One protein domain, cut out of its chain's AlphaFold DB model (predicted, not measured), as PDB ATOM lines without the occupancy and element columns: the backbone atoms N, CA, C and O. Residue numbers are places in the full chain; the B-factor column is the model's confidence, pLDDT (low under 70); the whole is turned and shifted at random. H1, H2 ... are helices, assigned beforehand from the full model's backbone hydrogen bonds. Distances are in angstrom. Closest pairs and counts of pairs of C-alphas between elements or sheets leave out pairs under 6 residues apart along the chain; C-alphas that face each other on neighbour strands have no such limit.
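Overview. This is residues 4 to 76 of the 174 residues of the protein "Ribonuclease D" of Cutibacterium acnes JCM 18918 (UniProt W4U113). Three helices, H6, H3 and H4, have their centres in a triangle, with H4 set across the beginning of H6, the longest helix. Three shorter helices, H1, H2 and H5, make the other end of the domain, while residues 71 to 76 run on past the last residue of H6 at the far end. The printed part has 73 residues with six named helices, H1 to H6 in that order along the chain, and no named strand; the class is all helix. It is compact, with a radius of gyration of the C-alphas of 12.0 A, and spans 33 by 25 by 19 A.

Along the chain. H6, residues 58 to 70, is 18.7 A from first to last C-alpha, from (-47.991, 35.446, 32.614) to (-44.929, 48.737, 19.810). H3, residues 21 to 30, is 14.2 A long, and H4, residues 39 to 44, is 8.7 A long. H5, residues 51 to 55, measures 6.7 A, and H2, residues 15 to 18, measures 5.2 A. H1, residues 4 to 10, is 9.9 A long and begins with C-alpha 4 at (-50.975, 45.950, 36.624).

Arrangement. H6 touches H4 with residues 58 to 62 alone; the closest C-alphas are those of Val 39 and Ala 62, 5.5 A apart. Their lines are about perpendicular, at 83 degrees. H3 and H6 are near each other, with 6 pairs of C-alphas within 10 A. H3 and H4 are close but not clearly touching, the closest C-alphas being those of Ala 27 and Val 42 at 7.3 A; their lines are only just about perpendicular, at 72 degrees. H4 and H5 are also close but not clearly touching, with the C-alphas of Leu 43 and Lys 54 closest at 6.6 A. H5 and H6 meet only through their link. H2 and H5 only just touch, with 3 pairs of C-alphas within 8 A, the closest those of Leu 18 and Ala 53 at 6.4 A. H1 touches H2, where the C-alphas of Ala 8 and Pro 15 are closest at 5.1 A. H2 and H3 meet only through their link. H1 and H6 are only just apart, their closest C-alphas 8.3 A from each other. In H1, H3, H4, H5 and H6 every O i to N i+4 pair is within hydrogen-bond range; H2, with 4 residues, is too short for such a pair.

Size, cuts and confidence. The two C-alphas farthest apart are those of Gly 51 and Thr 74, at 35.0 A. The printed part has no cut. The links from H1 to H2, H2 to H3 and H5 to H6 are tight, those from H3 to H4 and H4 to H5 are short, and no link is long. The mean pLDDT of the printed part is 85.6, and residues 32 to 35 and residue 53 are under 70.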
ATOM      1  N   ARG A   4     -50.994  46.375  35.219       92.31
ATOM      2  CA  ARG A   4     -50.975  45.950  36.624       92.31
ATOM      3  C   ARG A   4     -52.129  46.568  37.395       92.31
ATOM      4  O   ARG A   4     -52.757  45.878  38.184       92.31
ATOM      5  N   GLU A   5     -52.376  47.849  37.177       94.00
ATOM      6  CA  GLU A   5     -53.373  48.653  37.871       94.00
ATOM      7  C   GLU A   5     -54.783  48.168  37.529       94.00
ATOM      8  O   GLU A   5     -55.563  47.912  38.440       94.00
ATOM      9  N   ASN A   6     -55.069  47.928  36.246       93.19
ATOM     10  CA  ASN A   6     -56.347  47.364  35.809       93.19
ATOM     11  C   ASN A   6     -56.572  45.969  36.399       93.19
ATOM     12  O   ASN A   6     -57.613  45.695  36.978       93.19
ATOM     13  N   LEU A   7     -55.560  45.103  36.328       91.12
ATOM     14  CA  LEU A   7     -55.682  43.751  36.861       91.12
ATOM     15  C   LEU A   7     -55.808  43.731  38.393       91.12
ATOM     16  O   LEU A   7     -56.475  42.870  38.956       91.12
ATOM     17  N   ALA A   8     -55.148  44.658  39.084       91.69
ATOM     18  CA  ALA A   8     -55.269  44.815  40.526       91.69
ATOM     19  C   ALA A   8     -56.666  45.316  40.921       91.69
ATOM     20  O   ALA A   8     -57.226  44.813  41.893       91.69
ATOM     21  N   HIS A   9     -57.233  46.235  40.134       93.38
ATOM     22  CA  HIS A   9     -58.604  46.718  40.282       93.38
ATOM     23  C   HIS A   9     -59.626  45.588  40.095       93.38
ATOM     24  O   HIS A   9     -60.426  45.346  40.994       93.38
ATOM     25  N   ASP A  10     -59.529  44.822  39.004       92.25
ATOM     26  CA  ASP A  10     -60.440  43.703  38.708       92.25
ATOM     27  C   ASP A  10     -60.412  42.601  39.779       92.25
ATOM     28  O   ASP A  10     -61.364  41.838  39.944       92.25
ATOM     29  N   LEU A  11     -59.289  42.475  40.489       90.31
ATOM     30  CA  LEU A  11     -59.079  41.473  41.532       90.31
ATOM     31  C   LEU A  11     -59.309  41.995  42.949       90.31
ATOM     32  O   LEU A  11     -59.145  41.206  43.881       90.31
ATOM     33  N   ASP A  12     -59.631  43.280  43.106       93.50
ATOM     34  CA  ASP A  12     -59.759  43.963  44.394       93.50
ATOM     35  C   ASP A  12     -58.545  43.727  45.318       93.50
ATOM     36  O   ASP A  12     -58.637  43.292  46.469       93.50
ATOM     37  N   ILE A  13     -57.341  43.939  44.778       91.19
ATOM     38  CA  ILE A  13     -56.086  43.831  45.532       91.19
ATOM     39  C   ILE A  13     -55.171  45.019  45.269       91.19
ATOM     40  O   ILE A  13     -55.189  45.640  44.215       91.19
ATOM     41  N   MET A  14     -54.269  45.285  46.213       90.50
ATOM     42  CA  MET A  14     -53.219  46.282  46.017       90.50
ATOM     43  C   MET A  14     -52.294  45.903  44.839       90.50
ATOM     44  O   MET A  14     -51.767  44.781  44.834       90.50
ATOM     45  N   PRO A  15     -51.977  46.830  43.911       91.44
ATOM     46  CA  PRO A  15     -51.076  46.574  42.781       91.44
ATOM     47  C   PRO A  15     -49.719  45.994  43.195       91.44
ATOM     48  O   PRO A  15     -49.235  45.039  42.590       91.44
ATOM     49  N   GLY A  16     -49.140  46.490  44.293       89.56
ATOM     50  CA  GLY A  16     -47.869  45.989  44.826       89.56
ATOM     51  C   GLY A  16     -47.914  44.538  45.332       89.56
ATOM     52  O   GLY A  16     -46.878  43.871  45.352       89.56
ATOM     53  N   ARG A  17     -49.097  44.015  45.701       87.94
ATOM     54  CA  ARG A  17     -49.284  42.584  46.025       87.94
ATOM     55  C   ARG A  17     -49.314  41.711  44.774       87.94
ATOM     56  O   ARG A  17     -48.966  40.533  44.853       87.94
ATOM     57  N   LEU A  18     -49.735  42.270  43.641       88.12
ATOM     58  CA  LEU A  18     -49.748  41.587  42.354       88.12
ATOM     59  C   LEU A  18     -48.350  41.569  41.724       88.12
ATOM     60  O   LEU A  18     -47.877  40.505  41.322       88.12
ATOM     61  N   LEU A  19     -47.691  42.730  41.671       88.88
ATOM     62  CA  LEU A  19     -46.351  42.908  41.119       88.88
ATOM     63  C   LEU A  19     -45.689  44.167  41.712       88.88
ATOM     64  O   LEU A  19     -46.224  45.271  41.608       88.88
ATOM     65  N   ARG A  20     -44.516  44.009  42.335       90.38
ATOM     66  CA  ARG A  20     -43.769  45.120  42.956       90.38
ATOM     67  C   ARG A  20     -43.168  46.057  41.906       90.38
ATOM     68  O   ARG A  20     -42.782  45.596  40.835       90.38
ATOM     69  N   ASP A  21     -42.987  47.329  42.257       92.19
ATOM     70  CA  ASP A  21     -42.382  48.339  41.369       92.19
ATOM     71  C   ASP A  21     -40.976  47.940  40.900       92.19
ATOM     72  O   ASP A  21     -40.636  48.100  39.730       92.19
ATOM     73  N   GLU A  22     -40.187  47.310  41.775       91.62
ATOM     74  CA  GLU A  22     -38.864  46.773  41.425       91.62
ATOM     75  C   GLU A  22     -38.910  45.800  40.237       91.62
ATOM     76  O   GLU A  22     -37.994  45.780  39.416       91.62
ATOM     77  N   ALA A  23     -39.978  45.003  40.125       91.12
ATOM     78  CA  ALA A  23     -40.153  44.066  39.023       91.12
ATOM     79  C   ALA A  23     -40.486  44.801  37.718       91.12
ATOM     80  O   ALA A  23     -39.960  44.438  36.670       91.12
ATOM     81  N   LEU A  24     -41.291  45.869  37.777       91.38
ATOM     82  CA  LEU A  24     -41.582  46.716  36.616       91.38
ATOM     83  C   LEU A  24     -40.307  47.377  36.078       91.38
ATOM     84  O   LEU A  24     -40.049  47.329  34.878       91.38
ATOM     85  N   VAL A  25     -39.465  47.918  36.964       91.69
ATOM     86  CA  VAL A  25     -38.166  48.502  36.586       91.69
ATOM     87  C   VAL A  25     -37.228  47.438  36.009       91.69
ATOM     88  O   VAL A  25     -36.550  47.686  35.010       91.69
ATOM     89  N   ALA A  26     -37.189  46.242  36.607       90.62
ATOM     90  CA  ALA A  26     -36.399  45.131  36.086       90.62
ATOM     91  C   ALA A  26     -36.865  44.712  34.683       90.62
ATOM     92  O   ALA A  26     -36.024  44.497  33.811       90.62
ATOM     93  N   ALA A  27     -38.179  44.662  34.443       90.12
ATOM     94  CA  ALA A  27     -38.737  44.364  33.130       90.12
ATOM     95  C   ALA A  27     -38.400  45.440  32.100       90.12
ATOM     96  O   ALA A  27     -37.935  45.104  31.015       90.12
ATOM     97  N   ALA A  28     -38.544  46.720  32.455       89.25
ATOM     98  CA  ALA A  28     -38.180  47.828  31.577       89.25
ATOM     99  C   ALA A  28     -36.706  47.752  31.140       89.25
ATOM    100  O   ALA A  28     -36.407  47.900  29.962       89.25
ATOM    101  N   ARG A  29     -35.785  47.445  32.065       87.88
ATOM    102  CA  ARG A  29     -34.346  47.317  31.760       87.88
ATOM    103  C   ARG A  29     -34.000  46.069  30.948       87.88
ATOM    104  O   ARG A  29     -33.089  46.111  30.126       87.88
ATOM    105  N   HIS A  30     -34.662  44.948  31.227       84.88
ATOM    106  CA  HIS A  30     -34.369  43.666  30.585       84.88
ATOM    107  C   HIS A  30     -34.921  43.606  29.156       84.88
ATOM    108  O   HIS A  30     -34.243  43.142  28.243       84.88
ATOM    109  N   CYS A  31     -36.128  44.132  28.955       80.19
ATOM    110  CA  CYS A  31     -36.849  44.080  27.689       80.19
ATOM    111  C   CYS A  31     -36.524  45.249  26.743       80.19
ATOM    112  O   CYS A  31     -37.132  45.349  25.687       80.19
ATOM    113  N   ASP A  32     -35.575  46.121  27.080       69.75
ATOM    114  CA  ASP A  32     -35.128  47.216  26.203       69.75
ATOM    115  C   ASP A  32     -34.312  46.703  24.992       69.75
ATOM    116  O   ASP A  32     -34.166  47.378  23.978       69.75
ATOM    117  N   ARG A  33     -33.774  45.475  25.075       58.75
ATOM    118  CA  ARG A  33     -32.706  44.976  24.184       58.75
ATOM    119  C   ARG A  33     -33.086  43.840  23.219       58.75
ATOM    120  O   ARG A  33     -32.232  43.411  22.452       58.75
ATOM    121  N   THR A  34     -34.311  43.315  23.239       57.28
ATOM    122  CA  THR A  34     -34.610  41.985  22.650       57.28
ATOM    123  C   THR A  34     -35.922  41.930  21.872       57.28
ATOM    124  O   THR A  34     -36.938  41.839  22.516       57.28
ATOM    125  N   GLY A  35     -35.969  41.966  20.533       66.94
ATOM    126  CA  GLY A  35     -37.142  41.599  19.683       66.94
ATOM    127  C   GLY A  35     -38.577  41.629  20.279       66.94
ATOM    128  O   GLY A  35     -38.954  42.567  20.970       66.94
ATOM    129  N   ASN A  36     -39.408  40.623  19.992       74.50
ATOM    130  CA  ASN A  36     -40.639  40.381  20.762       74.50
ATOM    131  C   ASN A  36     -40.293  39.590  22.029       74.50
ATOM    132  O   ASN A  36     -39.451  38.695  21.982       74.50
ATOM    133  N   VAL A  37     -40.954  39.902  23.144       83.38
ATOM    134  CA  VAL A  37     -40.740  39.231  24.432       83.38
ATOM    135  C   VAL A  37     -41.775  38.126  24.591       83.38
ATOM    136  O   VAL A  37     -42.980  38.392  24.590       83.38
ATOM    137  N   ASP A  38     -41.317  36.887  24.722       88.06
ATOM    138  CA  ASP A  38     -42.176  35.752  25.035       88.06
ATOM    139  C   ASP A  38     -42.396  35.607  26.551       88.06
ATOM    140  O   ASP A  38     -41.778  36.279  27.382       88.06
ATOM    141  N   VAL A  39     -43.317  34.721  26.925       87.69
ATOM    142  CA  VAL A  39     -43.668  34.486  28.330       87.69
ATOM    143  C   VAL A  39     -42.458  34.024  29.145       87.69
ATOM    144  O   VAL A  39     -42.290  34.481  30.274       87.69
ATOM    145  N   GLU A  40     -41.603  33.165  28.592       87.56
ATOM    146  CA  GLU A  40     -40.433  32.647  29.309       87.56
ATOM    147  C   GLU A  40     -39.407  33.747  29.593       87.56
ATOM    148  O   GLU A  40     -38.905  33.836  30.717       87.56
ATOM    149  N   THR A  41     -39.185  34.663  28.645       86.94
ATOM    150  CA  THR A  41     -38.346  35.848  28.869       86.94
ATOM    151  C   THR A  41     -38.913  36.716  29.992       86.94
ATOM    152  O   THR A  41     -38.167  37.140  30.872       86.94
ATOM    153  N   VAL A  42     -40.234  36.936  30.037       87.19
ATOM    154  CA  VAL A  42     -40.862  37.685  31.142       87.19
ATOM    155  C   VAL A  42     -40.686  36.964  32.477       87.19
ATOM    156  O   VAL A  42     -40.349  37.592  33.479       87.19
ATOM    157  N   LEU A  43     -40.889  35.647  32.519       87.69
ATOM    158  CA  LEU A  43     -40.769  34.868  33.749       87.69
ATOM    159  C   LEU A  43     -39.328  34.773  34.264       87.69
ATOM    160  O   LEU A  43     -39.145  34.622  35.474       87.69
ATOM    161  N   ALA A  44     -38.321  34.905  33.396       87.44
ATOM    162  CA  ALA A  44     -36.916  34.994  33.793       87.44
ATOM    163  C   ALA A  44     -36.595  36.291  34.564       87.44
ATOM    164  O   ALA A  44     -35.626  36.345  35.326       87.44
ATOM    165  N   ILE A  45     -37.428  37.330  34.434       87.94
ATOM    166  CA  ILE A  45     -37.236  38.609  35.116       87.94
ATOM    167  C   ILE A  45     -37.538  38.455  36.613       87.94
ATOM    168  O   ILE A  45     -38.556  37.899  37.055       87.94
ATOM    169  N   ARG A  46     -36.636  38.986  37.445       84.06
ATOM    170  CA  ARG A  46     -36.807  38.998  38.902       84.06
ATOM    171  C   ARG A  46     -38.130  39.687  39.262       84.06
ATOM    172  O   ARG A  46     -38.365  40.827  38.889       84.06
ATOM    173  N   GLY A  47     -38.983  38.986  40.009       84.44
ATOM    174  CA  GLY A  47     -40.308  39.468  40.417       84.44
ATOM    175  C   GLY A  47     -41.481  38.852  39.647       84.44
ATOM    176  O   GLY A  47     -42.559  38.736  40.222       84.44
ATOM    177  N   PHE A  48     -41.266  38.347  38.428       84.38
ATOM    178  CA  PHE A  48     -42.306  37.666  37.639       84.38
ATOM    179  C   PHE A  48     -42.352  36.150  37.874       84.38
ATOM    180  O   PHE A  48     -43.370  35.512  37.625       84.38
ATOM    181  N   HIS A  49     -41.287  35.563  38.428       73.31
ATOM    182  CA  HIS A  49     -41.143  34.117  38.635       73.31
ATOM    183  C   HIS A  49     -41.902  33.535  39.850       73.31
ATOM    184  O   HIS A  49     -41.754  32.345  40.145       73.31
ATOM    185  N   ARG A  50     -42.698  34.321  40.594       72.56
ATOM    186  CA  ARG A  50     -43.427  33.854  41.795       72.56
ATOM    187  C   ARG A  50     -44.872  34.355  41.835       72.56
ATOM    188  O   ARG A  50     -45.259  35.271  41.117       72.56
ATOM    189  N   GLY A  51     -45.671  33.743  42.708       78.44
ATOM    190  CA  GLY A  51     -47.022  34.206  43.033       78.44
ATOM    191  C   GLY A  51     -48.008  34.185  41.859       78.44
ATOM    192  O   GLY A  51     -47.902  33.371  40.937       78.44
ATOM    193  N   ARG A  52     -49.001  35.084  41.921       71.19
ATOM    194  CA  ARG A  52     -50.058  35.221  40.902       71.19
ATOM    195  C   ARG A  52     -49.514  35.725  39.561       71.19
ATOM    196  O   ARG A  52     -50.059  35.341  38.527       71.19
ATOM    197  N   ALA A  53     -48.411  36.480  39.586       66.69
ATOM    198  CA  ALA A  53     -47.719  36.960  38.395       66.69
ATOM    199  C   ALA A  53     -47.223  35.811  37.497       66.69
ATOM    200  O   ALA A  53     -47.484  35.840  36.298       66.69
ATOM    201  N   LYS A  54     -46.623  34.752  38.072       71.25
ATOM    202  CA  LYS A  54     -46.170  33.569  37.312       71.25
ATOM    203  C   LYS A  54     -47.312  32.676  36.825       71.25
ATOM    204  O   LYS A  54     -47.283  32.171  35.708       71.25
ATOM    205  N   LYS A  55     -48.289  32.391  37.692       73.75
ATOM    206  CA  LYS A  55     -49.240  31.294  37.441       73.75
ATOM    207  C   LYS A  55     -50.380  31.684  36.499       73.75
ATOM    208  O   LYS A  55     -50.637  30.952  35.549       73.75
ATOM    209  N   LYS A  56     -51.056  32.808  36.757       77.19
ATOM    210  CA  LYS A  56     -52.351  33.120  36.127       77.19
ATOM    211  C   LYS A  56     -52.280  34.226  35.068       77.19
ATOM    212  O   LYS A  56     -53.044  34.178  34.117       77.19
ATOM    213  N   TYR A  57     -51.333  35.159  35.192       85.62
ATOM    214  CA  TYR A  57     -51.295  36.385  34.374       85.62
ATOM    215  C   TYR A  57     -50.017  36.545  33.543       85.62
ATOM    216  O   TYR A  57     -49.721  37.624  33.044       85.62
ATOM    217  N   ARG A  58     -49.255  35.458  33.370       86.38
ATOM    218  CA  ARG A  58     -47.991  35.446  32.614       86.38
ATOM    219  C   ARG A  58     -48.137  35.971  31.180       86.38
ATOM    220  O   ARG A  58     -47.283  36.714  30.714       86.38
ATOM    221  N   GLN A  59     -49.254  35.636  30.531       88.81
ATOM    222  CA  GLN A  59     -49.582  36.090  29.183       88.81
ATOM    223  C   GLN A  59     -49.885  37.594  29.157       88.81
ATOM    224  O   GLN A  59     -49.314  38.319  28.350       88.81
ATOM    225  N   THR A  60     -50.685  38.075  30.114       89.94
ATOM    226  CA  THR A  60     -51.020  39.497  30.282       89.94
ATOM    227  C   THR A  60     -49.769  40.369  30.405       89.94
ATOM    228  O   THR A  60     -49.714  41.458  29.843       89.94
ATOM    229  N   TRP A  61     -48.739  39.892  31.110       90.50
ATOM    230  CA  TRP A  61     -47.483  40.630  31.245       90.50
ATOM    231  C   TRP A  61     -46.678  40.688  29.947       90.50
ATOM    232  O   TRP A  61     -46.187  41.759  29.597       90.50
ATOM    233  N   ALA A  62     -46.565  39.569  29.225       90.38
ATOM    234  CA  ALA A  62     -45.888  39.537  27.930       90.38
ATOM    235  C   ALA A  62     -46.589  40.449  26.911       90.38
ATOM    236  O   ALA A  62     -45.937  41.248  26.243       90.38
ATOM    237  N   GLU A  63     -47.921  40.408  26.855       91.44
ATOM    238  CA  GLU A  63     -48.729  41.288  26.006       91.44
ATOM    239  C   GLU A  63     -48.557  42.762  26.372       91.44
ATOM    240  O   GLU A  63     -48.346  43.588  25.488       91.44
ATOM    241  N   ALA A  64     -48.573  43.098  27.664       91.38
ATOM    242  CA  ALA A  64     -48.368  44.468  28.122       91.38
ATOM    243  C   ALA A  64     -46.979  45.008  27.743       91.38
ATOM    244  O   ALA A  64     -46.866  46.151  27.295       91.38
ATOM    245  N   ILE A  65     -45.932  44.187  27.886       90.25
ATOM    246  CA  ILE A  65     -44.561  44.548  27.505       90.25
ATOM    247  C   ILE A  65     -44.457  44.726  25.988       90.25
ATOM    248  O   ILE A  65     -43.947  45.746  25.530       90.25
ATOM    249  N   ASN A  66     -44.981  43.788  25.196       90.31
ATOM    250  CA  ASN A  66     -44.950  43.887  23.735       90.31
ATOM    251  C   ASN A  66     -45.754  45.092  23.228       90.31
ATOM    252  O   ASN A  66     -45.286  45.822  22.355       90.31
ATOM    253  N   HIS A  67     -46.914  45.370  23.827       89.62
ATOM    254  CA  HIS A  67     -47.687  46.571  23.533       89.62
ATOM    255  C   HIS A  67     -46.872  47.838  23.828       89.62
ATOM    256  O   HIS A  67     -46.743  48.680  22.944       89.62
ATOM    257  N   ALA A  68     -46.255  47.958  25.010       88.62
ATOM    258  CA  ALA A  68     -45.415  49.109  25.354       88.62
ATOM    259  C   ALA A  68     -44.265  49.317  24.352       88.62
ATOM    260  O   ALA A  68     -43.947  50.449  23.999       88.62
ATOM    261  N   ARG A  69     -43.688  48.229  23.837       86.56
ATOM    262  CA  ARG A  69     -42.612  48.268  22.838       86.56
ATOM    263  C   ARG A  69     -43.074  48.603  21.424       86.56
ATOM    264  O   ARG A  69     -42.295  49.158  20.659       86.56
ATOM    265  N   SER A  70     -44.326  48.303  21.080       87.25
ATOM    266  CA  SER A  70     -44.929  48.737  19.810       87.25
ATOM    267  C   SER A  70     -45.297  50.226  19.786       87.25
ATOM    268  O   SER A  70     -45.583  50.776  18.722       87.25
ATOM    269  N   VAL A  71     -45.304  50.898  20.944       88.56
ATOM    270  CA  VAL A  71     -45.579  52.334  21.018       88.56
ATOM    271  C   VAL A  71     -44.401  53.102  20.416       88.56
ATOM    272  O   VAL A  71     -43.258  52.943  20.837       88.56
ATOM    273  N   SER A  72     -44.703  53.967  19.446       87.56
ATOM    274  CA  SER A  72     -43.730  54.891  18.853       87.56
ATOM    275  C   SER A  72     -43.040  55.743  19.929       87.56
ATOM    276  O   SER A  72     -43.747  56.292  20.781       87.56
ATOM    277  N   PRO A  73     -41.714  55.973  19.842       84.94
ATOM    278  CA  PRO A  73     -40.990  56.856  20.759       84.94
ATOM    279  C   PRO A  73     -41.585  58.264  20.887       84.94
ATOM    280  O   PRO A  73     -41.510  58.876  21.946       84.94
ATOM    281  N   THR A  74     -42.248  58.768  19.840       86.81
ATOM    282  CA  THR A  74     -42.942  60.071  19.858       86.81
ATOM    283  C   THR A  74     -44.128  60.137  20.823       86.81
ATOM    284  O   THR A  74     -44.600  61.225  21.134       86.81
ATOM    285  N   LYS A  75     -44.627  58.987  21.286       87.88
ATOM    286  CA  LYS A  75     -45.710  58.871  22.271       87.88
ATOM    287  C   LYS A  75     -45.195  58.551  23.675       87.88
ATOM    288  O   LYS A  75     -46.007  58.321  24.571       87.88
ATOM    289  N   TYR A  76     -43.878  58.470  23.872       87.38
ATOM    290  CA  TYR A  76     -43.326  58.232  25.198       87.38
ATOM    291  C   TYR A  76     -43.595  59.430  26.108       87.38
ATOM    292  O   TYR A  76     -43.599  60.571  25.637       87.38
TER     293      TYR A  76